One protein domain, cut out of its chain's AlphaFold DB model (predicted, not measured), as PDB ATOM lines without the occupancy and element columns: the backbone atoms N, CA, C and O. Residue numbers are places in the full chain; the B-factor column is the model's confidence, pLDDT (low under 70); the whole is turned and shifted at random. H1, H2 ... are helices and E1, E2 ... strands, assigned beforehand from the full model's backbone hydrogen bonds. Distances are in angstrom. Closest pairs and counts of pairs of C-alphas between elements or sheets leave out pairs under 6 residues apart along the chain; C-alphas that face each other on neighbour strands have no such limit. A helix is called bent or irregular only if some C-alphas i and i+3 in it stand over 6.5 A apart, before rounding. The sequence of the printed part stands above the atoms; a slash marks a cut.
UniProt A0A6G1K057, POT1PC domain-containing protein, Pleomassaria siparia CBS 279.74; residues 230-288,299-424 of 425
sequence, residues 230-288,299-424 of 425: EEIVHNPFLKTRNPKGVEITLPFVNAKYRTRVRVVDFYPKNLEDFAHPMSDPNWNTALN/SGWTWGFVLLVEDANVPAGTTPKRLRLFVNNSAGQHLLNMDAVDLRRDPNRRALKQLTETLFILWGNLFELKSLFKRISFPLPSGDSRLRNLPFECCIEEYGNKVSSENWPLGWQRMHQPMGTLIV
ATOM      1  N   GLU A 230     300.536 167.950 271.001       92.56
ATOM      2  CA  GLU A 230     300.436 167.821 269.542       92.56
ATOM      3  C   GLU A 230     299.304 168.678 268.959       92.56
ATOM      4  O   GLU A 230     299.520 169.360 267.958       92.56
ATOM      5  N   GLU A 231     298.129 168.686 269.600       92.75
ATOM      6  CA  GLU A 231     296.986 169.522 269.205       92.75
ATOM      7  C   GLU A 231     297.289 171.017 269.370       92.75
ATOM      8  O   GLU A 231     296.898 171.816 268.520       92.75
ATOM      9  N   ILE A 232     298.013 171.398 270.431       94.06
ATOM     10  CA  ILE A 232     298.466 172.781 270.630       94.06
ATOM     11  C   ILE A 232     299.395 173.173 269.480       94.06
ATOM     12  O   ILE A 232     299.147 174.155 268.784       94.06
ATOM     13  N   VAL A 233     300.451 172.396 269.232       92.50
ATOM     14  CA  VAL A 233     301.462 172.707 268.211       92.50
ATOM     15  C   VAL A 233     300.847 172.752 266.812       92.50
ATOM     16  O   VAL A 233     301.117 173.699 266.072       92.50
ATOM     17  N   HIS A 234     299.975 171.800 266.475       91.50
ATOM     18  CA  HIS A 234     299.330 171.682 265.165       91.50
ATOM     19  C   HIS A 234     297.901 172.228 265.158       91.50
ATOM     20  O   HIS A 234     296.999 171.624 264.575       91.50
ATOM     21  N   ASN A 235     297.688 173.383 265.790       92.31
ATOM     22  CA  ASN A 235     296.382 174.024 265.797       92.31
ATOM     23  C   ASN A 235     295.926 174.333 264.347       92.31
ATOM     24  O   ASN A 235     296.604 175.090 263.643       92.31
ATOM     25  N   PRO A 236     294.778 173.797 263.882       90.75
ATOM     26  CA  PRO A 236     294.318 173.983 262.506       90.75
ATOM     27  C   PRO A 236     294.017 175.446 262.161       90.75
ATOM     28  O   PRO A 236     294.140 175.825 260.999       90.75
ATOM     29  N   PHE A 237     293.697 176.287 263.151       90.06
ATOM     30  CA  PHE A 237     293.442 177.716 262.954       90.06
ATOM     31  C   PHE A 237     294.697 178.515 262.584       90.06
ATOM     32  O   PHE A 237     294.579 179.665 262.163       90.06
ATOM     33  N   LEU A 238     295.893 177.920 262.687       90.81
ATOM     34  CA  LEU A 238     297.109 178.516 262.130       90.81
ATOM     35  C   LEU A 238     297.020 178.639 260.609       90.81
ATOM     36  O   LEU A 238     297.654 179.518 260.042       90.81
ATOM     37  N   LYS A 239     296.234 177.793 259.937       92.69
ATOM     38  CA  LYS A 239     295.965 177.917 258.505       92.69
ATOM     39  C   LYS A 239     294.660 178.673 258.304       92.69
ATOM     40  O   LYS A 239     293.606 178.250 258.770       92.69
ATOM     41  N   THR A 240     294.717 179.782 257.580       91.31
ATOM     42  CA  THR A 240     293.533 180.574 257.227       91.31
ATOM     43  C   THR A 240     293.598 181.018 255.771       91.31
ATOM     44  O   THR A 240     294.591 180.785 255.088       91.31
ATOM     45  N   ARG A 241     292.536 181.640 255.257       91.81
ATOM     46  CA  ARG A 241     292.510 182.211 253.905       91.81
ATOM     47  C   ARG A 241     292.495 183.727 253.982       91.81
ATOM     48  O   ARG A 241     291.731 184.309 254.745       91.81
ATOM     49  N   ASN A 242     293.328 184.370 253.171       86.56
ATOM     50  CA  ASN A 242     293.265 185.816 253.003       86.56
ATOM     51  C   ASN A 242     291.992 186.221 252.215       86.56
ATOM     52  O   ASN A 242     291.323 185.356 251.642       86.56
ATOM     53  N   PRO A 243     291.663 187.523 252.101       90.06
ATOM     54  CA  PRO A 243     290.491 187.979 251.342       90.06
ATOM     55  C   PRO A 243     290.475 187.578 249.856       90.06
ATOM     56  O   PRO A 243     289.429 187.625 249.220       90.06
ATOM     57  N   LYS A 244     291.623 187.175 249.292       89.88
ATOM     58  CA  LYS A 244     291.760 186.676 247.912       89.88
ATOM     59  C   LYS A 244     291.617 185.149 247.815       89.88
ATOM     60  O   LYS A 244     291.857 184.582 246.755       89.88
ATOM     61  N   GLY A 245     291.273 184.473 248.913       89.00
ATOM     62  CA  GLY A 245     291.089 183.023 248.976       89.00
ATOM     63  C   GLY A 245     292.384 182.205 249.053       89.00
ATOM     64  O   GLY A 245     292.305 180.975 249.062       89.00
ATOM     65  N   VAL A 246     293.554 182.847 249.137       92.25
ATOM     66  CA  VAL A 246     294.862 182.176 249.225       92.25
ATOM     67  C   VAL A 246     295.099 181.701 250.656       92.25
ATOM     68  O   VAL A 246     294.906 182.474 251.597       92.25
ATOM     69  N   GLU A 247     295.518 180.443 250.815       92.94
ATOM     70  CA  GLU A 247     295.894 179.880 252.114       92.94
ATOM     71  C   GLU A 247     297.157 180.574 252.644       92.94
ATOM     72  O   GLU A 247     298.161 180.697 251.942       92.94
ATOM     73  N   ILE A 248     297.088 181.049 253.883       90.25
ATOM     74  CA  ILE A 248     298.188 181.664 254.617       90.25
ATOM     75  C   ILE A 248     298.338 180.969 255.969       90.25
ATOM     76  O   ILE A 248     297.352 180.556 256.584       90.25
ATOM     77  N   THR A 249     299.576 180.882 256.446       91.00
ATOM     78  CA  THR A 249     299.883 180.373 257.783       91.00
ATOM     79  C   THR A 249     300.138 181.549 258.715       91.00
ATOM     80  O   THR A 249     301.084 182.312 258.519       91.00
ATOM     81  N   LEU A 250     299.286 181.704 259.723       90.94
ATOM     82  CA  LEU A 250     299.471 182.655 260.806       90.94
ATOM     83  C   LEU A 250     300.641 182.210 261.696       90.94
ATOM     84  O   LEU A 250     300.805 181.012 261.940       90.94
ATOM     85  N   PRO A 251     301.433 183.152 262.230       90.38
ATOM     86  CA  PRO A 251     302.503 182.813 263.161       90.38
ATOM     87  C   PRO A 251     301.946 182.293 264.499       90.38
ATOM     88  O   PRO A 251     302.594 181.481 265.149       90.38
ATOM     89  N   PHE A 252     300.753 182.742 264.901       93.62
ATOM     90  CA  PHE A 252     300.025 182.349 266.113       93.62
ATOM     91  C   PHE A 252     298.543 182.766 265.988       93.62
ATOM     92  O   PHE A 252     298.184 183.544 265.104       93.62
ATOM     93  N   VAL A 253     297.687 182.252 266.871       92.94
ATOM     94  CA  VAL A 253     296.228 182.463 266.921       92.94
ATOM     95  C   VAL A 253     295.724 182.981 268.276       92.94
ATOM     96  O   VAL A 253     294.520 183.162 268.435       92.94
ATOM     97  N   ASN A 254     296.615 183.247 269.241       92.69
ATOM     98  CA  ASN A 254     296.273 183.741 270.588       92.69
ATOM     99  C   ASN A 254     295.254 182.845 271.319       92.69
ATOM    100  O   ASN A 254     294.273 183.315 271.901       92.69
ATOM    101  N   ALA A 255     295.463 181.532 271.251       93.19
ATOM    102  CA  ALA A 255     294.584 180.552 271.874       93.19
ATOM    103  C   ALA A 255     294.972 180.251 273.331       93.19
ATOM    104  O   ALA A 255     296.120 180.406 273.749       93.19
ATOM    105  N   LYS A 256     293.987 179.766 274.091       94.69
ATOM    106  CA  LYS A 256     294.156 179.248 275.451       94.69
ATOM    107  C   LYS A 256     293.814 177.770 275.469       94.69
ATOM    108  O   LYS A 256     292.831 177.350 274.863       94.69
ATOM    109  N   TYR A 257     294.614 176.999 276.185       95.25
ATOM    110  CA  TYR A 257     294.513 175.551 276.249       95.25
ATOM    111  C   TYR A 257     294.570 175.091 277.698       95.25
ATOM    112  O   TYR A 257     295.204 175.727 278.536       95.25
ATOM    113  N   ARG A 258     293.967 173.938 277.973       95.19
ATOM    114  CA  ARG A 258     294.154 173.200 279.222       95.19
ATOM    115  C   ARG A 258     294.782 171.861 278.882       95.19
ATOM    116  O   ARG A 258     294.337 171.210 277.944       95.19
ATOM    117  N   THR A 259     295.827 171.451 279.583       93.75
ATOM    118  CA  THR A 259     296.597 170.248 279.239       93.75
ATOM    119  C   THR A 259     297.055 169.488 280.481       93.75
ATOM    120  O   THR A 259     297.026 170.030 281.586       93.75
ATOM    121  N   ARG A 260     297.470 168.229 280.303       93.62
ATOM    122  CA  ARG A 260     298.077 167.385 281.342       93.62
ATOM    123  C   ARG A 260     299.520 167.099 280.981       93.62
ATOM    124  O   ARG A 260     299.779 166.380 280.016       93.62
ATOM    125  N   VAL A 261     300.445 167.612 281.778       94.00
ATOM    126  CA  VAL A 261     301.872 167.594 281.453       94.00
ATOM    127  C   VAL A 261     302.742 167.191 282.637       94.00
ATOM    128  O   VAL A 261     302.291 167.160 283.781       94.00
ATOM    129  N   ARG A 262     304.008 166.878 282.353       93.06
ATOM    130  CA  ARG A 262     305.100 166.787 283.331       93.06
ATOM    131  C   ARG A 262     306.226 167.730 282.916       93.06
ATOM    132  O   ARG A 262     306.471 167.896 281.722       93.06
ATOM    133  N   VAL A 263     306.942 168.304 283.884       94.38
ATOM    134  CA  VAL A 263     308.180 169.049 283.595       94.38
ATOM    135  C   VAL A 263     309.322 168.058 283.377       94.38
ATOM    136  O   VAL A 263     309.545 167.181 284.206       94.38
ATOM    137  N   VAL A 264     310.058 168.202 282.279       92.56
ATOM    138  CA  VAL A 264     311.200 167.333 281.936       92.56
ATOM    139  C   VAL A 264     312.523 168.073 281.821       92.56
ATOM    140  O   VAL A 264     313.581 167.443 281.820       92.56
ATOM    141  N   ASP A 265     312.477 169.400 281.737       93.81
ATOM    142  CA  ASP A 265     313.645 170.256 281.875       93.81
ATOM    143  C   ASP A 265     313.225 171.680 282.269       93.81
ATOM    144  O   ASP A 265     312.053 172.046 282.170       93.81
ATOM    145  N   PHE A 266     314.186 172.498 282.685       95.75
ATOM    146  CA  PHE A 266     313.991 173.923 282.939       95.75
ATOM    147  C   PHE A 266     315.241 174.733 282.577       95.75
ATOM    148  O   PHE A 266     316.354 174.207 282.530       95.75
ATOM    149  N   TYR A 267     315.080 176.026 282.327       94.88
ATOM    150  CA  TYR A 267     316.180 176.951 282.061       94.88
ATOM    151  C   TYR A 267     315.894 178.306 282.726       94.88
ATOM    152  O   TYR A 267     314.749 178.737 282.639       94.88
ATOM    153  N   PRO A 268     316.876 179.016 283.311       94.38
ATOM    154  CA  PRO A 268     318.309 178.690 283.401       94.38
ATOM    155  C   PRO A 268     318.648 177.477 284.282       94.38
ATOM    156  O   PRO A 268     317.772 176.838 284.848       94.38
ATOM    157  N   LYS A 269     319.928 177.083 284.360       91.19
ATOM    158  CA  LYS A 269     320.327 175.891 285.138       91.19
ATOM    159  C   LYS A 269     320.284 176.124 286.654       91.19
ATOM    160  O   LYS A 269     319.985 175.179 287.380       91.19
ATOM    161  N   ASN A 270     320.613 177.327 287.116       93.06
ATOM    162  CA  ASN A 270     320.606 177.656 288.540       93.06
ATOM    163  C   ASN A 270     319.297 178.361 288.890       93.06
ATOM    164  O   ASN A 270     318.830 179.206 288.127       93.06
ATOM    165  N   LEU A 271     318.720 178.030 290.045       95.31
ATOM    166  CA  LEU A 271     317.463 178.641 290.486       95.31
ATOM    167  C   LEU A 271     317.651 180.113 290.845       95.31
ATOM    168  O   LEU A 271     316.737 180.902 290.653       95.31
ATOM    169  N   GLU A 272     318.847 180.512 291.288       94.75
ATOM    170  CA  GLU A 272     319.164 181.921 291.536       94.75
ATOM    171  C   GLU A 272     319.066 182.807 290.289       94.75
ATOM    172  O   GLU A 272     318.977 184.027 290.412       94.75
ATOM    173  N   ASP A 273     319.078 182.198 289.103       94.50
ATOM    174  CA  ASP A 273     318.986 182.882 287.817       94.50
ATOM    175  C   ASP A 273     317.534 182.950 287.307       94.50
ATOM    176  O   ASP A 273     317.310 183.402 286.194       94.50
ATOM    177  N   PHE A 274     316.538 182.483 288.074       96.44
ATOM    178  CA  PHE A 274     315.122 182.548 287.676       96.44
ATOM    179  C   PHE A 274     314.514 183.938 287.855       96.44
ATOM    180  O   PHE A 274     313.436 184.212 287.324       96.44
ATOM    181  N   ALA A 275     315.171 184.792 288.639       95.06
ATOM    182  CA  ALA A 275     314.763 186.161 288.880       95.06
ATOM    183  C   ALA A 275     315.822 187.117 288.324       95.06
ATOM    184  O   ALA A 275     317.024 186.923 288.525       95.06
ATOM    185  N   HIS A 276     315.367 188.170 287.651       91.94
ATOM    186  CA  HIS A 276     316.216 189.186 287.039       91.94
ATOM    187  C   HIS A 276     315.867 190.573 287.580       91.94
ATOM    188  O   HIS A 276     314.685 190.866 287.785       91.94
ATOM    189  N   PRO A 277     316.856 191.455 287.800       90.56
ATOM    190  CA  PRO A 277     316.563 192.828 288.161       90.56
ATOM    191  C   PRO A 277     315.988 193.553 286.945       90.56
ATOM    192  O   PRO A 277     316.520 193.461 285.839       90.56
ATOM    193  N   MET A 278     314.921 194.326 287.149       85.06
ATOM    194  CA  MET A 278     314.296 195.089 286.066       85.06
ATOM    195  C   MET A 278     315.234 196.150 285.477       85.06
ATOM    196  O   MET A 278     315.003 196.623 284.370       85.06
ATOM    197  N   SER A 279     316.291 196.525 286.192       81.44
ATOM    198  CA  SER A 279     317.328 197.432 285.713       81.44
ATOM    199  C   SER A 279     318.385 196.768 284.823       81.44
ATOM    200  O   SER A 279     319.236 197.489 284.311       81.44
ATOM    201  N   ASP A 280     318.372 195.438 284.633       82.38
ATOM    202  CA  ASP A 280     319.340 194.755 283.765       82.38
ATOM    203  C   ASP A 280     319.049 195.059 282.282       82.38
ATOM    204  O   ASP A 280     318.037 194.591 281.742       82.38
ATOM    205  N   PRO A 281     319.929 195.809 281.593       73.69
ATOM    206  CA  PRO A 281     319.722 196.179 280.197       73.69
ATOM    207  C   PRO A 281     319.811 194.982 279.239       73.69
ATOM    208  O   PRO A 281     319.279 195.065 278.133       73.69
ATOM    209  N   ASN A 282     320.444 193.873 279.642       76.50
ATOM    210  CA  ASN A 282     320.514 192.652 278.832       76.50
ATOM    211  C   ASN A 282     319.217 191.839 278.898       76.50
ATOM    212  O   ASN A 282     318.925 191.069 277.986       76.50
ATOM    213  N   TRP A 283     318.449 192.000 279.976       74.06
ATOM    214  CA  TRP A 283     317.173 191.321 280.175       74.06
ATOM    215  C   TRP A 283     316.007 192.140 279.610       74.06
ATOM    216  O   TRP A 283     315.171 191.625 278.870       74.06
ATOM    217  N   ASN A 284     315.979 193.442 279.899       69.69
ATOM    218  CA  ASN A 284     314.898 194.343 279.504       69.69
ATOM    219  C   ASN A 284     315.215 195.119 278.219       69.69
ATOM    220  O   ASN A 284     315.281 196.347 278.202       69.69
ATOM    221  N   THR A 285     315.360 194.395 277.111       63.97
ATOM    222  CA  THR A 285     315.671 194.986 275.798       63.97
ATOM    223  C   THR A 285     314.526 195.837 275.231       63.97
ATOM    224  O   THR A 285     314.782 196.880 274.635       63.97
ATOM    225  N   ALA A 286     313.262 195.468 275.480       53.06
ATOM    226  CA  ALA A 286     312.077 196.166 274.954       53.06
ATOM    227  C   ALA A 286     311.790 197.534 275.612       53.06
ATOM    228  O   ALA A 286     311.170 198.409 275.000       53.06
ATOM    229  N   LEU A 287     312.250 197.749 276.852       49.06
ATOM    230  CA  LEU A 287     312.110 199.038 277.545       49.06
ATOM    231  C   LEU A 287     313.035 200.115 276.958       49.06
ATOM    232  O   LEU A 287     312.736 201.301 277.088       49.06
ATOM    233  N   ASN A 288     314.098 199.713 276.256       48.28
ATOM    234  CA  ASN A 288     315.045 200.639 275.637       48.28
ATOM    235  C   ASN A 288     314.506 201.284 274.346       48.28
ATOM    236  O   ASN A 288     315.017 202.324 273.942       48.28
ATOM    237  N   SER A 299     313.208 199.797 291.264       62.94
ATOM    238  CA  SER A 299     314.224 198.844 291.723       62.94
ATOM    239  C   SER A 299     313.634 197.466 292.072       62.94
ATOM    240  O   SER A 299     313.866 196.931 293.153       62.94
ATOM    241  N   GLY A 300     312.822 196.918 291.169       84.62
ATOM    242  CA  GLY A 300     312.101 195.660 291.306       84.62
ATOM    243  C   GLY A 300     312.785 194.496 290.594       84.62
ATOM    244  O   GLY A 300     313.630 194.672 289.712       84.62
ATOM    245  N   TRP A 301     312.389 193.292 290.981       91.38
ATOM    246  CA  TRP A 301     312.810 192.037 290.368       91.38
ATOM    247  C   TRP A 301     311.640 191.421 289.605       91.38
ATOM    248  O   TRP A 301     310.481 191.647 289.946       91.38
ATOM    249  N   THR A 302     311.946 190.648 288.568       93.31
ATOM    250  CA  THR A 302     310.960 189.926 287.759       93.31
ATOM    251  C   THR A 302     311.322 188.457 287.642       93.31
ATOM    252  O   THR A 302     312.500 188.121 287.513       93.31
ATOM    253  N   TRP A 303     310.317 187.582 287.605       95.75
ATOM    254  CA  TRP A 303     310.518 186.198 287.182       95.75
ATOM    255  C   TRP A 303     310.838 186.115 285.688       95.75
ATOM    256  O   TRP A 303     310.336 186.907 284.881       95.75
ATOM    257  N   GLY A 304     311.677 185.147 285.334       95.06
ATOM    258  CA  GLY A 304     312.166 184.930 283.985       95.06
ATOM    259  C   GLY A 304     312.828 183.570 283.832       95.06
ATOM    260  O   GLY A 304     314.041 183.443 283.943       95.06
ATOM    261  N   PHE A 305     312.040 182.536 283.559       97.31
ATOM    262  CA  PHE A 305     312.568 181.191 283.329       97.31
ATOM    263  C   PHE A 305     311.696 180.411 282.345       97.31
ATOM    264  O   PHE A 305     310.649 180.874 281.902       97.31
ATOM    265  N   VAL A 306     312.146 179.229 281.948       98.00
ATOM    266  CA  VAL A 306     311.485 178.374 280.963       98.00
ATOM    267  C   VAL A 306     311.297 176.995 281.560       98.00
ATOM    268  O   VAL A 306     312.242 176.402 282.075       98.00
ATOM    269  N   LEU A 307     310.089 176.462 281.431       97.69
ATOM    270  CA  LEU A 307     309.779 175.066 281.698       97.69
ATOM    271  C   LEU A 307     309.677 174.328 280.366       97.69
ATOM    272  O   LEU A 307     308.969 174.765 279.460       97.69
ATOM    273  N   LEU A 308     310.367 173.201 280.235       96.38
ATOM    274  CA  LEU A 308     310.123 172.262 279.152       96.38
ATOM    275  C   LEU A 308     309.185 171.182 279.670       96.38
ATOM    276  O   LEU A 308     309.537 170.428 280.579       96.38
ATOM    277  N   VAL A 309     308.001 171.111 279.077       95.38
ATOM    278  CA  VAL A 309     306.968 170.159 279.468       95.38
ATOM    279  C   VAL A 309     306.732 169.127 278.379       95.38
ATOM    280  O   VAL A 309     306.961 169.406 277.203       95.38
ATOM    281  N   GLU A 310     306.266 167.944 278.766       93.06
ATOM    282  CA  GLU A 310     305.811 166.900 277.846       93.06
ATOM    283  C   GLU A 310     304.447 166.341 278.263       93.06
ATOM    284  O   GLU A 310     304.064 166.453 279.432       93.06
ATOM    285  N   ASP A 311     303.711 165.756 277.312       90.44
ATOM    286  CA  ASP A 311     302.402 165.150 277.574       90.44
ATOM    287  C   ASP A 311     302.515 164.071 278.666       90.44
ATOM    288  O   ASP A 311     303.364 163.181 278.615       90.44
ATOM    289  N   ALA A 312     301.630 164.119 279.663       84.25
ATOM    290  CA  ALA A 312     301.668 163.172 280.778       84.25
ATOM    291  C   ALA A 312     301.219 161.752 280.388       84.25
ATOM    292  O   ALA A 312     301.682 160.770 280.980       84.25
ATOM    293  N   ASN A 313     300.316 161.656 279.407       74.12
ATOM    294  CA  ASN A 313     299.692 160.419 278.945       74.12
ATOM    295  C   ASN A 313     300.100 160.147 277.503       74.12
ATOM    296  O   ASN A 313     299.425 160.567 276.566       74.12
ATOM    297  N   VAL A 314     301.216 159.447 277.336       70.25
ATOM    298  CA  VAL A 314     301.759 159.129 276.017       70.25
ATOM    299  C   VAL A 314     301.610 157.624 275.785       70.25
ATOM    300  O   VAL A 314     302.001 156.845 276.659       70.25
ATOM    301  N   PRO A 315     301.016 157.185 274.657       69.19
ATOM    302  CA  PRO A 315     300.913 155.768 274.332       69.19
ATOM    303  C   PRO A 315     302.280 155.077 274.375       69.19
ATOM    304  O   PRO A 315     303.287 155.635 273.925       69.19
ATOM    305  N   ALA A 316     302.315 153.850 274.894       64.25
ATOM    306  CA  ALA A 316     303.546 153.072 274.978       64.25
ATOM    307  C   ALA A 316     304.214 152.952 273.595       64.25
ATOM    308  O   ALA A 316     303.557 152.627 272.608       64.25
ATOM    309  N   GLY A 317     305.518 153.230 273.531       67.00
ATOM    310  CA  GLY A 317     306.295 153.190 272.287       67.00
ATOM    311  C   GLY A 317     306.253 154.469 271.445       67.00
ATOM    312  O   GLY A 317     306.870 154.497 270.384       67.00
ATOM    313  N   THR A 318     305.577 155.530 271.899       74.38
ATOM    314  CA  THR A 318     305.598 156.837 271.221       74.38
ATOM    315  C   THR A 318     306.489 157.838 271.953       74.38
ATOM    316  O   THR A 318     306.640 157.786 273.173       74.38
ATOM    317  N   THR A 319     307.118 158.744 271.200       77.94
ATOM    318  CA  THR A 319     307.905 159.845 271.768       77.94
ATOM    319  C   THR A 319     306.961 160.993 272.133       77.94
ATOM    320  O   THR A 319     306.302 161.524 271.235       77.94
ATOM    321  N   PRO A 320     306.882 161.402 273.410       81.50
ATOM    322  CA  PRO A 320     306.085 162.546 273.816       81.50
ATOM    323  C   PRO A 320     306.505 163.816 273.099       81.50
ATOM    324  O   PRO A 320     307.693 164.092 272.892       81.50
ATOM    325  N   LYS A 321     305.509 164.627 272.768       89.19
ATOM    326  CA  LYS A 321     305.735 165.971 272.259       89.19
ATOM    327  C   LYS A 321     306.087 166.885 273.418       89.19
ATOM    328  O   LYS A 321     305.616 166.696 274.538       89.19
ATOM    329  N   ARG A 322     306.955 167.856 273.140       93.00
ATOM    330  CA  ARG A 322     307.482 168.781 274.140       93.00
ATOM    331  C   ARG A 322     307.143 170.210 273.783       93.00
ATOM    332  O   ARG A 322     307.201 170.585 272.612       93.00
ATOM    333  N   LEU A 323     306.851 171.009 274.799       96.06
ATOM    334  CA  LEU A 323     306.514 172.417 274.656       96.06
ATOM    335  C   LEU A 323     307.312 173.248 275.657       96.06
ATOM    336  O   LEU A 323     307.468 172.863 276.814       96.06
ATOM    337  N   ARG A 324     307.836 174.387 275.202       97.75
ATOM    338  CA  ARG A 324     308.482 175.366 276.081       97.75
ATOM    339  C   ARG A 324     307.427 176.327 276.602       97.75
ATOM    340  O   ARG A 324     306.736 176.947 275.797       97.75
ATOM    341  N   LEU A 325     307.348 176.454 277.919       98.19
ATOM    342  CA  LEU A 325     306.517 177.426 278.611       98.19
ATOM    343  C   LEU A 325     307.426 178.493 279.215       98.19
ATOM    344  O   LEU A 325     308.244 178.196 280.084       98.19
ATOM    345  N   PHE A 326     307.301 179.719 278.728       97.25
ATOM    346  CA  PHE A 326     308.043 180.870 279.221       97.25
ATOM    347  C   PHE A 326     307.314 181.439 280.430       97.25
ATOM    348  O   PHE A 326     306.156 181.826 280.340       97.25
ATOM    349  N   VAL A 327     307.976 181.464 281.576       97.06
ATOM    350  CA  VAL A 327     307.421 181.976 282.825       97.06
ATOM    351  C   VAL A 327     307.935 183.396 283.018       97.06
ATOM    352  O   VAL A 327     309.054 183.614 283.479       97.06
ATOM    353  N   ASN A 328     307.119 184.360 282.590       92.75
ATOM    354  CA  ASN A 328     307.351 185.784 282.825       92.75
ATOM    355  C   ASN A 328     306.951 186.181 284.259       92.75
ATOM    356  O   ASN A 328     306.524 185.330 285.040       92.75
ATOM    357  N   ASN A 329     307.033 187.473 284.602       92.88
ATOM    358  CA  ASN A 329     306.704 187.922 285.956       92.88
ATOM    359  C   ASN A 329     305.308 187.504 286.418       92.88
ATOM    360  O   ASN A 329     305.156 186.942 287.496       92.88
ATOM    361  N   SER A 330     304.296 187.777 285.593       91.62
ATOM    362  CA  SER A 330     302.899 187.544 285.953       91.62
ATOM    363  C   SER A 330     302.609 186.050 286.089       91.62
ATOM    364  O   SER A 330     302.019 185.623 287.082       91.62
ATOM    365  N   ALA A 331     303.092 185.247 285.138       94.38
ATOM    366  CA  ALA A 331     302.983 183.796 285.190       94.38
ATOM    367  C   ALA A 331     303.740 183.220 286.395       94.38
ATOM    368  O   ALA A 331     303.227 182.327 287.058       94.38
ATOM    369  N   GLY A 332     304.926 183.747 286.711       95.62
ATOM    370  CA  GLY A 332     305.748 183.317 287.842       95.62
ATOM    371  C   GLY A 332     305.120 183.653 289.190       95.62
ATOM    372  O   GLY A 332     305.005 182.771 290.035       95.62
ATOM    373  N   GLN A 333     304.633 184.884 289.368       94.88
ATOM    374  CA  GLN A 333     303.928 185.306 290.583       94.88
ATOM    375  C   GLN A 333     302.700 184.439 290.838       94.88
ATOM    376  O   GLN A 333     302.482 183.994 291.961       94.88
ATOM    377  N   HIS A 334     301.927 184.149 289.790       94.56
ATOM    378  CA  HIS A 334     300.741 183.312 289.917       94.56
ATOM    379  C   HIS A 334     301.085 181.834 290.152       94.56
ATOM    380  O   HIS A 334     300.475 181.196 291.002       94.56
ATOM    381  N   LEU A 335     302.075 181.292 289.436       96.75
ATOM    382  CA  LEU A 335     302.489 179.894 289.561       96.75
ATOM    383  C   LEU A 335     303.095 179.588 290.925       96.75
ATOM    384  O   LEU A 335     302.764 178.570 291.527       96.75
ATOM    385  N   LEU A 336     303.994 180.451 291.389       96.50
ATOM    386  CA  LEU A 336     304.793 180.235 292.592       96.50
ATOM    387  C   LEU A 336     304.121 180.794 293.849       96.50
ATOM    388  O   LEU A 336     304.519 180.428 294.949       96.50
ATOM    389  N   ASN A 337     303.139 181.690 293.691       95.25
ATOM    390  CA  ASN A 337     302.588 182.507 294.773       95.25
ATOM    391  C   ASN A 337     303.685 183.278 295.535       95.25
ATOM    392  O   ASN A 337     303.714 183.325 296.765       95.25
ATOM    393  N   MET A 338     304.642 183.823 294.780       94.38
ATOM    394  CA  MET A 338     305.833 184.499 295.288       94.38
ATOM    395  C   MET A 338     306.182 185.690 294.400       94.38
ATOM    396  O   MET A 338     306.175 185.582 293.173       94.38
ATOM    397  N   ASP A 339     306.575 186.799 295.017       93.94
ATOM    398  CA  ASP A 339     307.203 187.903 294.299       93.94
ATOM    399  C   ASP A 339     308.671 187.594 294.004       93.94
ATOM    400  O   ASP A 339     309.370 186.961 294.801       93.94
ATOM    401  N   ALA A 340     309.140 188.041 292.840       94.56
ATOM    402  CA  ALA A 340     310.541 187.918 292.479       94.56
ATOM    403  C   ALA A 340     311.400 188.815 293.380       94.56
ATOM    404  O   ALA A 340     311.044 189.957 293.673       94.56
ATOM    405  N   VAL A 341     312.556 188.300 293.791       94.12
ATOM    406  CA  VAL A 341     313.549 188.996 294.622       94.12
ATOM    407  C   VAL A 341     314.961 188.617 294.172       94.12
ATOM    408  O   VAL A 341     315.135 187.697 293.373       94.12
ATOM    409  N   ASP A 342     315.984 189.287 294.709       93.75
ATOM    410  CA  ASP A 342     317.379 188.885 294.501       93.75
ATOM    411  C   ASP A 342     317.675 187.552 295.204       93.75
ATOM    412  O   ASP A 342     318.065 187.512 296.371       93.75
ATOM    413  N   LEU A 343     317.535 186.442 294.485       94.62
ATOM    414  CA  LEU A 343     317.768 185.099 295.023       94.62
ATOM    415  C   LEU A 343     319.238 184.829 295.401       94.62
ATOM    416  O   LEU A 343     319.520 183.876 296.133       94.62
ATOM    417  N   ARG A 344     320.189 185.649 294.925       92.12
ATOM    418  CA  ARG A 344     321.613 185.526 295.280       92.12
ATOM    419  C   ARG A 344     321.942 186.255 296.576       92.12
ATOM    420  O   ARG A 344     322.814 185.798 297.313       92.12
ATOM    421  N   ARG A 345     321.275 187.381 296.837       88.56
ATOM    422  CA  ARG A 345     321.519 188.244 298.008       88.56
ATOM    423  C   ARG A 345     320.436 188.170 299.081       88.56
ATOM    424  O   ARG A 345     320.526 188.885 300.075       88.56
ATOM    425  N   ASP A 346     319.454 187.297 298.903       85.38
ATOM    426  CA  ASP A 346     318.379 187.077 299.861       85.38
ATOM    427  C   ASP A 346     318.911 186.674 301.261       85.38
ATOM    428  O   ASP A 346     319.628 185.667 301.392       85.38
ATOM    429  N   PRO A 347     318.573 187.432 302.326       79.06
ATOM    430  CA  PRO A 347     319.003 187.139 303.688       79.06
ATOM    431  C   PRO A 347     318.615 185.723 304.126       79.06
ATOM    432  O   PRO A 347     317.454 185.321 304.074       79.06
ATOM    433  N   ASN A 348     319.594 184.957 304.610       82.38
ATOM    434  CA  ASN A 348     319.429 183.556 305.021       82.38
ATOM    435  C   ASN A 348     318.908 182.608 303.920       82.38
ATOM    436  O   ASN A 348     318.519 181.485 304.242       82.38
ATOM    437  N   ARG A 349     318.913 183.022 302.639       91.38
ATOM    438  CA  ARG A 349     318.472 182.213 301.482       91.38
ATOM    439  C   ARG A 349     317.036 181.682 301.639       91.38
ATOM    440  O   ARG A 349     316.712 180.610 301.125       91.38
ATOM    441  N   ARG A 350     316.183 182.401 302.376       93.38
ATOM    442  CA  ARG A 350     314.791 182.028 302.651       93.38
ATOM    443  C   ARG A 350     313.968 181.927 301.367       93.38
ATOM    444  O   ARG A 350     313.323 180.906 301.162       93.38
ATOM    445  N   ALA A 351     314.009 182.943 300.511       93.94
ATOM    446  CA  ALA A 351     313.283 182.982 299.247       93.94
ATOM    447  C   ALA A 351     313.773 181.895 298.287       93.94
ATOM    448  O   ALA A 351     312.962 181.212 297.671       93.94
ATOM    449  N   LEU A 352     315.089 181.665 298.209       95.81
ATOM    450  CA  LEU A 352     315.646 180.585 297.390       95.81
ATOM    451  C   LEU A 352     315.220 179.201 297.900       95.81
ATOM    452  O   LEU A 352     314.890 178.324 297.103       95.81
ATOM    453  N   LYS A 353     315.204 178.998 299.223       95.12
ATOM    454  CA  LYS A 353     314.734 177.751 299.830       95.12
ATOM    455  C   LYS A 353     313.246 177.526 299.552       95.12
ATOM    456  O   LYS A 353     312.891 176.450 299.088       95.12
ATOM    457  N   GLN A 354     312.416 178.550 299.752       95.62
ATOM    458  CA  GLN A 354     310.987 178.499 299.439       95.62
ATOM    459  C   GLN A 354     310.755 178.196 297.953       95.62
ATOM    460  O   GLN A 354     309.977 177.307 297.630       95.62
ATOM    461  N   LEU A 355     311.486 178.861 297.052       96.94
ATOM    462  CA  LEU A 355     311.430 178.602 295.613       96.94
ATOM    463  C   LEU A 355     311.789 177.147 295.290       96.94
ATOM    464  O   LEU A 355     311.112 176.502 294.495       96.94
ATOM    465  N   THR A 356     312.844 176.625 295.918       95.88
ATOM    466  CA  THR A 356     313.293 175.239 295.731       95.88
ATOM    467  C   THR A 356     312.224 174.245 296.188       95.88
ATOM    468  O   THR A 356     311.907 173.319 295.449       95.88
ATOM    469  N   GLU A 357     311.638 174.452 297.370       95.75
ATOM    470  CA  GLU A 357     310.574 173.602 297.926       95.75
ATOM    471  C   GLU A 357     309.298 173.659 297.069       95.75
ATOM    472  O   GLU A 357     308.745 172.620 296.709       95.75
ATOM    473  N   THR A 358     308.876 174.855 296.655       96.62
ATOM    474  CA  THR A 358     307.710 175.048 295.784       96.62
ATOM    475  C   THR A 358     307.917 174.418 294.408       96.62
ATOM    476  O   THR A 358     307.033 173.738 293.893       96.62
ATOM    477  N   LEU A 359     309.092 174.562 293.798       97.12
ATOM    478  CA  LEU A 359     309.360 173.945 292.501       97.12
ATOM    479  C   LEU A 359     309.556 172.424 292.600       97.12
ATOM    480  O   LEU A 359     309.207 171.712 291.659       97.12
ATOM    481  N   PHE A 360     310.029 171.905 293.738       95.94
ATOM    482  CA  PHE A 360     310.065 170.463 293.999       95.94
ATOM    483  C   PHE A 360     308.664 169.841 293.932       95.94
ATOM    484  O   PHE A 360     308.513 168.734 293.423       95.94
ATOM    485  N   ILE A 361     307.618 170.562 294.352       95.88
ATOM    486  CA  ILE A 361     306.236 170.109 294.152       95.88
ATOM    487  C   ILE A 361     305.939 169.950 292.658       95.88
ATOM    488  O   ILE A 361     305.378 168.935 292.258       95.88
ATOM    489  N   LEU A 362     306.334 170.915 291.826       95.25
ATOM    490  CA  LEU A 362     306.034 170.921 290.394       95.25
ATOM    491  C   LEU A 362     306.795 169.838 289.613       95.25
ATOM    492  O   LEU A 362     306.218 169.164 288.758       95.25
ATOM    493  N   TRP A 363     308.097 169.686 289.870       94.06
ATOM    494  CA  TRP A 363     308.987 168.863 289.044       94.06
ATOM    495  C   TRP A 363     309.722 167.747 289.792       94.06
ATOM    496  O   TRP A 363     310.568 167.075 289.200       94.06
ATOM    497  N   GLY A 364     309.403 167.518 291.066       93.75
ATOM    498  CA  GLY A 364     309.994 166.462 291.884       93.75
ATOM    499  C   GLY A 364     311.514 166.559 291.972       93.75
ATOM    500  O   GLY A 364     312.073 167.639 292.136       93.75
ATOM    501  N   ASN A 365     312.199 165.429 291.795       92.94
ATOM    502  CA  ASN A 365     313.660 165.354 291.909       92.94
ATOM    503  C   ASN A 365     314.445 165.868 290.676       92.94
ATOM    504  O   ASN A 365     315.619 165.524 290.496       92.94
ATOM    505  N   LEU A 366     313.810 166.625 289.769       93.44
ATOM    506  CA  LEU A 366     314.431 167.081 288.519       93.44
ATOM    507  C   LEU A 366     315.664 167.963 288.771       93.44
ATOM    508  O   LEU A 366     316.682 167.816 288.089       93.44
ATOM    509  N   PHE A 367     315.588 168.863 289.754       92.31
ATOM    510  CA  PHE A 367     316.676 169.783 290.090       92.31
ATOM    511  C   PHE A 367     317.916 169.036 290.608       92.31
ATOM    512  O   PHE A 367     319.043 169.303 290.177       92.31
ATOM    513  N   GLU A 368     317.715 168.043 291.472       90.44
ATOM    514  CA  GLU A 368     318.757 167.182 292.027       90.44
ATOM    515  C   GLU A 368     319.419 166.358 290.925       90.44
ATOM    516  O   GLU A 368     320.646 166.304 290.851       90.44
ATOM    517  N   LEU A 369     318.630 165.772 290.016       89.50
ATOM    518  CA  LEU A 369     319.167 165.030 288.873       89.50
ATOM    519  C   LEU A 369     320.041 165.927 287.984       89.50
ATOM    520  O   LEU A 369     321.142 165.528 287.594       89.50
ATOM    521  N   LYS A 370     319.593 167.155 287.699       87.94
ATOM    522  CA  LYS A 370     320.335 168.114 286.865       87.94
ATOM    523  C   LYS A 370     321.609 168.641 287.538       87.94
ATOM    524  O   LYS A 370     322.581 168.992 286.856       87.94
ATOM    525  N   SER A 371     321.624 168.660 288.868       82.12
ATOM    526  CA  SER A 371     322.765 169.085 289.684       82.12
ATOM    527  C   SER A 371     323.808 167.978 289.865       82.12
ATOM    528  O   SER A 371     325.006 168.231 289.710       82.12
ATOM    529  N   LEU A 372     323.368 166.745 290.136       78.19
ATOM    530  CA  LEU A 372     324.233 165.591 290.406       78.19
ATOM    531  C   LEU A 372     324.888 165.042 289.136       78.19
ATOM    532  O   LEU A 372     326.064 164.672 289.141       78.19
ATOM    533  N   PHE A 373     324.161 165.017 288.021       70.44
ATOM    534  CA  PHE A 373     324.625 164.361 286.806       70.44
ATOM    535  C   PHE A 373     325.082 165.360 285.744       70.44
ATOM    536  O   PHE A 373     324.451 165.530 284.705       70.44
ATOM    537  N   LYS A 374     326.263 165.962 285.946       66.69
ATOM    538  CA  LYS A 374     326.902 166.852 284.948       66.69
ATOM    539  C   LYS A 374     327.172 166.183 283.585       66.69
ATOM    540  O   LYS A 374     327.447 166.887 282.622       66.69
ATOM    541  N   ARG A 375     327.125 164.845 283.511       66.44
ATOM    542  CA  ARG A 375     327.361 164.037 282.299       66.44
ATOM    543  C   ARG A 375     326.084 163.542 281.612       66.44
ATOM    544  O   ARG A 375     326.183 162.905 280.570       66.44
ATOM    545  N   ILE A 376     324.905 163.793 282.184       72.88
ATOM    546  CA  ILE A 376     323.632 163.455 281.543       72.88
ATOM    547  C   ILE A 376     323.174 164.656 280.719       72.88
ATOM    548  O   ILE A 376     323.126 165.780 281.217       72.88
ATOM    549  N   SER A 377     322.835 164.406 279.456       77.19
ATOM    550  CA  SER A 377     322.155 165.390 278.619       77.19
ATOM    551  C   SER A 377     320.682 165.444 279.019       77.19
ATOM    552  O   SER A 377     320.012 164.412 279.067       77.19
ATOM    553  N   PHE A 378     320.208 166.643 279.342       83.00
ATOM    554  CA  PHE A 378     318.789 166.931 279.521       83.00
ATOM    555  C   PHE A 378     318.211 167.445 278.192       83.00
ATOM    556  O   PHE A 378     318.941 168.088 277.430       83.00
ATOM    557  N   PRO A 379     316.934 167.156 277.891       83.50
ATOM    558  CA  PRO A 379     315.936 166.532 278.767       83.50
ATOM    559  C   PRO A 379     316.131 165.016 278.854       83.50
ATOM    560  O   PRO A 379     316.606 164.400 277.899       83.50
ATOM    561  N   LEU A 380     315.724 164.404 279.969       76.00
ATOM    562  CA  LEU A 380     315.754 162.945 280.103       76.00
ATOM    563  C   LEU A 380     314.880 162.277 279.023       76.00
ATOM    564  O   LEU A 380     313.935 162.900 278.520       76.00
ATOM    565  N   PRO A 381     315.169 161.020 278.641       78.06
ATOM    566  CA  PRO A 381     314.243 160.222 277.855       78.06
ATOM    567  C   PRO A 381     312.866 160.166 278.517       78.06
ATOM    568  O   PRO A 381     312.728 160.198 279.739       78.06
ATOM    569  N   SER A 382     311.831 160.082 277.703       75.00
ATOM    570  CA  SER A 382     310.473 160.037 278.222       75.00
ATOM    571  C   SER A 382     310.200 158.743 278.978       75.00
ATOM    572  O   SER A 382     310.576 157.660 278.532       75.00
ATOM    573  N   GLY A 383     309.553 158.869 280.136       71.44
ATOM    574  CA  GLY A 383     309.344 157.743 281.049       71.44
ATOM    575  C   GLY A 383     310.613 157.263 281.763       71.44
ATOM    576  O   GLY A 383     310.605 156.164 282.316       71.44
ATOM    577  N   ASP A 384     311.700 158.048 281.760       79.00
ATOM    578  CA  ASP A 384     312.914 157.724 282.511       79.00
ATOM    579  C   ASP A 384     312.600 157.546 284.003       79.00
ATOM    580  O   ASP A 384     312.159 158.471 284.685       79.00
ATOM    581  N   SER A 385     312.854 156.340 284.515       79.62
ATOM    582  CA  SER A 385     312.503 155.927 285.878       79.62
ATOM    583  C   SER A 385     313.250 156.686 286.976       79.62
ATOM    584  O   SER A 385     312.890 156.589 288.153       79.62
ATOM    585  N   ARG A 386     314.295 157.444 286.621       84.69
ATOM    586  CA  ARG A 386     315.020 158.307 287.558       84.69
ATOM    587  C   ARG A 386     314.218 159.554 287.904       84.69
ATOM    588  O   ARG A 386     314.350 160.034 289.031       84.69
ATOM    589  N   LEU A 387     313.413 160.064 286.969       87.38
ATOM    590  CA  LEU A 387     312.580 161.242 287.180       87.38
ATOM    591  C   LEU A 387     311.332 160.856 287.975       87.38
ATOM    592  O   LEU A 387     310.505 160.058 287.541       87.38
ATOM    593  N   ARG A 388     311.208 161.431 289.166       88.69
ATOM    594  CA  ARG A 388     310.120 161.192 290.111       88.69
ATOM    595  C   ARG A 388     309.311 162.464 290.253       88.69
ATOM    596  O   ARG A 388     309.499 163.212 291.205       88.69
ATOM    597  N   ASN A 389     308.425 162.703 289.298       90.38
ATOM    598  CA  ASN A 389     307.462 163.789 289.361       90.38
ATOM    599  C   ASN A 389     306.068 163.323 288.946       90.38
ATOM    600  O   ASN A 389     305.895 162.354 288.200       90.38
ATOM    601  N   LEU A 390     305.060 164.007 289.476       90.88
ATOM    602  CA  LEU A 390     303.672 163.719 289.158       90.88
ATOM    603  C   LEU A 390     303.211 164.605 287.993       90.88
ATOM    604  O   LEU A 390     303.552 165.788 287.955       90.88
ATOM    605  N   PRO A 391     302.430 164.058 287.046       92.75
ATOM    606  CA  PRO A 391     301.650 164.860 286.115       92.75
ATOM    607  C   PRO A 391     300.841 165.941 286.809       92.75
ATOM    608  O   PRO A 391     300.322 165.709 287.891       92.75
ATOM    609  N   PHE A 392     300.610 167.059 286.146       94.31
ATOM    610  CA  PHE A 392     299.677 168.073 286.620       94.31
ATOM    611  C   PHE A 392     298.859 168.636 285.467       94.31
ATOM    612  O   PHE A 392     299.245 168.550 284.297       94.31
ATOM    613  N   GLU A 393     297.704 169.196 285.808       94.31
ATOM    614  CA  GLU A 393     296.931 169.999 284.871       94.31
ATOM    615  C   GLU A 393     297.487 171.422 284.848       94.31
ATOM    616  O   GLU A 393     297.795 171.996 285.891       94.31
ATOM    617  N   CYS A 394     297.627 171.982 283.649       94.62
ATOM    618  CA  CYS A 394     298.131 173.328 283.424       94.62
ATOM    619  C   CYS A 394     297.296 174.010 282.345       94.62
ATOM    620  O   CYS A 394     296.954 173.397 281.329       94.62
ATOM    621  N   CYS A 395     296.979 175.281 282.565       95.94
ATOM    622  CA  CYS A 395     296.445 176.145 281.527       95.94
ATOM    623  C   CYS A 395     297.604 176.872 280.836       95.94
ATOM    624  O   CYS A 395     298.512 177.385 281.488       95.94
ATOM    625  N   ILE A 396     297.586 176.877 279.508       96.44
ATOM    626  CA  ILE A 396     298.618 177.461 278.654       96.44
ATOM    627  C   ILE A 396     297.957 178.519 277.791       96.44
ATOM    628  O   ILE A 396     296.944 178.248 277.146       96.44
ATOM    629  N   GLU A 397     298.556 179.698 277.730       95.50
ATOM    630  CA  GLU A 397     298.191 180.704 276.742       95.50
ATOM    631  C   GLU A 397     299.289 180.867 275.697       95.50
ATOM    632  O   GLU A 397     300.487 180.826 275.990       95.50
ATOM    633  N   GLU A 398     298.852 181.008 274.455       96.12
ATOM    634  CA  GLU A 398     299.694 181.266 273.303       96.12
ATOM    635  C   GLU A 398     299.722 182.761 273.002       96.12
ATOM    636  O   GLU A 398     298.691 183.434 273.041       96.12
ATOM    637  N   TYR A 399     300.901 183.269 272.659       93.12
ATOM    638  CA  TYR A 399     301.090 184.663 272.284       93.12
ATOM    639  C   TYR A 399     302.215 184.818 271.259       93.12
ATOM    640  O   TYR A 399     303.043 183.923 271.058       93.12
ATOM    641  N   GLY A 400     302.246 185.970 270.594       91.94
ATOM    642  CA  GLY A 400     303.333 186.363 269.705       91.94
ATOM    643  C   GLY A 400     304.361 187.235 270.417       91.94
ATOM    644  O   GLY A 400     303.997 188.225 271.048       91.94
ATOM    645  N   ASN A 401     305.645 186.921 270.260       88.62
ATOM    646  CA  ASN A 401     306.740 187.822 270.610       88.62
ATOM    647  C   ASN A 401     307.334 188.447 269.345       88.62
ATOM    648  O   ASN A 401     307.636 187.732 268.387       88.62
ATOM    649  N   LYS A 402     307.509 189.769 269.329       88.31
ATOM    650  CA  LYS A 402     308.070 190.467 268.170       88.31
ATOM    651  C   LYS A 402     309.571 190.193 268.088       88.31
ATOM    652  O   LYS A 402     310.280 190.332 269.079       88.31
ATOM    653  N   VAL A 403     310.051 189.805 266.914       86.44
ATOM    654  CA  VAL A 403     311.452 189.433 266.685       86.44
ATOM    655  C   VAL A 403     311.931 189.954 265.334       86.44
ATOM    656  O   VAL A 403     311.219 189.881 264.336       86.44
ATOM    657  N   SER A 404     313.159 190.461 265.291       78.69
ATOM    658  CA  SER A 404     313.862 190.852 264.068       78.69
ATOM    659  C   SER A 404     314.847 189.746 263.680       78.69
ATOM    660  O   SER A 404     316.022 189.771 264.033       78.69
ATOM    661  N   SER A 405     314.359 188.706 263.006       80.75
ATOM    662  CA  SER A 405     315.196 187.585 262.564       80.75
ATOM    663  C   SER A 405     314.683 187.013 261.251       80.75
ATOM    664  O   SER A 405     313.475 186.879 261.069       80.75
ATOM    665  N   GLU A 406     315.598 186.608 260.369       80.88
ATOM    666  CA  GLU A 406     315.270 185.913 259.115       80.88
ATOM    667  C   GLU A 406     314.494 184.607 259.350       80.88
ATOM    668  O   GLU A 406     313.669 184.219 258.526       80.88
ATOM    669  N   ASN A 407     314.678 183.974 260.516       79.62
ATOM    670  CA  ASN A 407     313.937 182.773 260.916       79.62
ATOM    671  C   ASN A 407     312.435 183.034 261.137       79.62
ATOM    672  O   ASN A 407     311.645 182.093 261.182       79.62
ATOM    673  N   TRP A 408     312.040 184.301 261.290       83.62
ATOM    674  CA  TRP A 408     310.671 184.730 261.560       83.62
ATOM    675  C   TRP A 408     310.281 185.837 260.572       83.62
ATOM    676  O   TRP A 408     310.221 187.007 260.949       83.62
ATOM    677  N   PRO A 409     309.985 185.497 259.304       77.38
ATOM    678  CA  PRO A 409     309.805 186.476 258.226       77.38
ATOM    679  C   PRO A 409     308.619 187.425 258.446       77.38
ATOM    680  O   PRO A 409     308.599 188.530 257.914       77.38
ATOM    681  N   LEU A 410     307.636 187.016 259.254       82.88
ATOM    682  CA  LEU A 410     306.502 187.861 259.647       82.88
ATOM    683  C   LEU A 410     306.815 188.771 260.848       82.88
ATOM    684  O   LEU A 410     305.945 189.519 261.281       82.88
ATOM    685  N   GLY A 411     308.027 188.702 261.404       89.00
ATOM    686  CA  GLY A 411     308.465 189.488 262.558       89.00
ATOM    687  C   GLY A 411     307.909 189.013 263.901       89.00
ATOM    688  O   GLY A 411     308.001 189.739 264.890       89.00
ATOM    689  N   TRP A 412     307.317 187.816 263.949       90.81
ATOM    690  CA  TRP A 412     306.689 187.260 265.146       90.81
ATOM    691  C   TRP A 412     307.121 185.820 265.391       90.81
ATOM    692  O   TRP A 412     307.018 184.970 264.508       90.81
ATOM    693  N   GLN A 413     307.530 185.551 266.625       91.06
ATOM    694  CA  GLN A 413     307.794 184.225 267.153       91.06
ATOM    695  C   GLN A 413     306.599 183.761 267.984       91.06
ATOM    696  O   GLN A 413     306.124 184.482 268.862       91.06
ATOM    697  N   ARG A 414     306.139 182.536 267.736       93.69
ATOM    698  CA  ARG A 414     305.096 181.888 268.537       93.69
ATOM    699  C   ARG A 414     305.646 181.447 269.887       93.69
ATOM    700  O   ARG A 414     306.623 180.700 269.940       93.69
ATOM    701  N   MET A 415     304.983 181.860 270.957       94.94
ATOM    702  CA  MET A 415     305.382 181.609 272.336       94.94
ATOM    703  C   MET A 415     304.209 181.048 273.140       94.94
ATOM    704  O   MET A 415     303.049 181.195 272.759       94.94
ATOM    705  N   HIS A 416     304.527 180.392 274.254       97.75
ATOM    706  CA  HIS A 416     303.546 179.804 275.161       97.75
ATOM    707  C   HIS A 416     303.967 180.091 276.597       97.75
ATOM    708  O   HIS A 416     305.158 180.019 276.904       97.75
ATOM    709  N   GLN A 417     303.013 180.380 277.476       96.88
ATOM    710  CA  GLN A 417     303.267 180.577 278.903       96.88
ATOM    711  C   GLN A 417     302.191 179.914 279.763       96.88
ATOM    712  O   GLN A 417     301.068 179.724 279.285       96.88
ATOM    713  N   PRO A 418     302.505 179.539 281.017       96.50
ATOM    714  CA  PRO A 418     301.484 179.102 281.954       96.50
ATOM    715  C   PRO A 418     300.542 180.265 282.273       96.50
ATOM    716  O   PRO A 418     300.981 181.391 282.495       96.50
ATOM    717  N   MET A 419     299.250 179.976 282.348       93.19
ATOM    718  CA  MET A 419     298.201 180.912 282.742       93.19
ATOM    719  C   MET A 419     297.343 180.237 283.809       93.19
ATOM    720  O   MET A 419     297.061 179.046 283.700       93.19
ATOM    721  N   GLY A 420     296.918 180.961 284.848       91.25
ATOM    722  CA  GLY A 420     295.916 180.462 285.800       91.25
ATOM    723  C   GLY A 420     296.278 179.132 286.478       91.25
ATOM    724  O   GLY A 420     295.382 178.371 286.833       91.25
ATOM    725  N   THR A 421     297.565 178.797 286.566       93.31
ATOM    726  CA  THR A 421     298.072 177.564 287.178       93.31
ATOM    727  C   THR A 421     298.840 177.956 288.428       93.31
ATOM    728  O   THR A 421     299.724 178.797 288.320       93.31
ATOM    729  N   LEU A 422     298.508 177.364 289.572       95.69
ATOM    730  CA  LEU A 422     299.030 177.716 290.895       95.69
ATOM    731  C   LEU A 422     299.584 176.472 291.597       95.69
ATOM    732  O   LEU A 422     298.932 175.424 291.603       95.69
ATOM    733  N   ILE A 423     300.753 176.603 292.224       96.19
ATOM    734  CA  ILE A 423     301.290 175.618 293.165       96.19
ATOM    735  C   ILE A 423     300.771 175.959 294.565       96.19
ATOM    736  O   ILE A 423     300.942 177.073 295.057       96.19
ATOM    737  N   VAL A 424     300.110 174.993 295.195       91.38
ATOM    738  CA  VAL A 424     299.550 175.089 296.542       91.38
ATOM    739  C   VAL A 424     300.477 174.318 297.480       91.38
ATOM    740  O   VAL A 424     300.666 173.117 297.295       91.38
TER     741      VAL A 424
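Overview. This is residues 230 to 288 and 299 to 424 of the 425 residues of the protein "POT1PC domain-containing protein" of Pleomassaria siparia CBS 279.74 (UniProt A0A6G1K057). Five strands, in the order E7 E6 E3 E8 E9, curl into a small, nearly closed barrel, with the edge strands E7 and E9 coming together. H2 packs on the barrel and on the small strand pair E4 and E5, H3 and H4 reach it with only part of their length, and the hairpin E1 and E2 makes an arm at one end of the longest axis. The printed part has 185 residues with four named helices and ten named strands, in the order H1 E1 E2 E3 E4 E5 E6 E7 H2 H3 H4 E8 E9 E10; the class is mixed, helices and strands, and the large sheet is antiparallel. It is compact, with a radius of gyration of the C-alphas of 18.1 A and spans of 63 by 49 by 32 A.

Arrangement. H1, residues 230 to 233, is on the five-stranded sheet, over none of its strands, at a height over the sheet of 7.3 A. E1, residues 239 to 241, and E2, residues 247 to 249, form a hairpin, with N 240 and O 248 2.9 A apart. E3, residues 256 to 267, bends by 96 degrees at residue 260; it pairs first with E8, residues 392 to 402 (N 257 and O 396, 2.8 A), then with E6, residues 305 to 311 (N 264 and O 308, 2.8 A). E4, residues 275 to 277, is antiparallel to E5, residues 301 to 303 (N 276 and O 302, 2.9 A), and E5 runs on into E6. E6 and E7, residues 322 to 327, form a hairpin (N 307 and O 325, 2.9 A), as do E8 and E9, residues 412 to 419 (N 399 and O 415, 3.0 A). This is a folded sheet, bent back on itself: E7 E6 face E8 E9, with E3 as the hinge, and the closest C-alphas of E7 and E9, those of Leu 325 and Gln 417, are 4.5 A apart. H2, residues 329 to 336, is on the opposite face from H1, at a height over the sheet of 6.6 A. H3, residues 347 to 363, is irregular, with C-alphas 348 and 351 8.5 A apart; with residues 355 to 359 alone it only just touches H2, with 3 pairs of C-alphas within 8 A, the closest Leu 336 and Thr 358 at 6.8 A. H3 only grazes the sheet with residues 362 to 363, and H4, residues 366 to 372, with residues 366 to 370. E10, residues 421 to 423, pairs with no named strand; its closest C-alpha to H2 is that of Leu 422, 4.3 A from Leu 335. Every O i to N i+4 pair is within hydrogen-bond range in H2 and H4, 10 of 13 are in H3, and H1 is too short for one.

Along the chain. H1 begins at C-alpha 230 (300.436, 167.821, 269.542). From first to last C-alpha E3 measures 23.1 A, E6 19.8 A, H3 25.5 A, E8 30.2 A and E9 20.5 A. E10 ends at C-alpha 423 (301.290, 175.618, 293.165).

Size, cuts and confidence. The two C-alphas farthest apart, Lys 244 and Asn 348, are 63.5 A apart. Residues 289 to 298 are not printed, and C-alphas 288 and 299 are 16.2 A apart across the cut. The link from H4 to E8 is long, with 19 residues, and residues 372 to 377, of which 372 belongs to H4, stand free. Mean pLDDT of the printed part is 88.6; residues 284 to 288, 299, 315 to 317 and 374 to 375 are under 70.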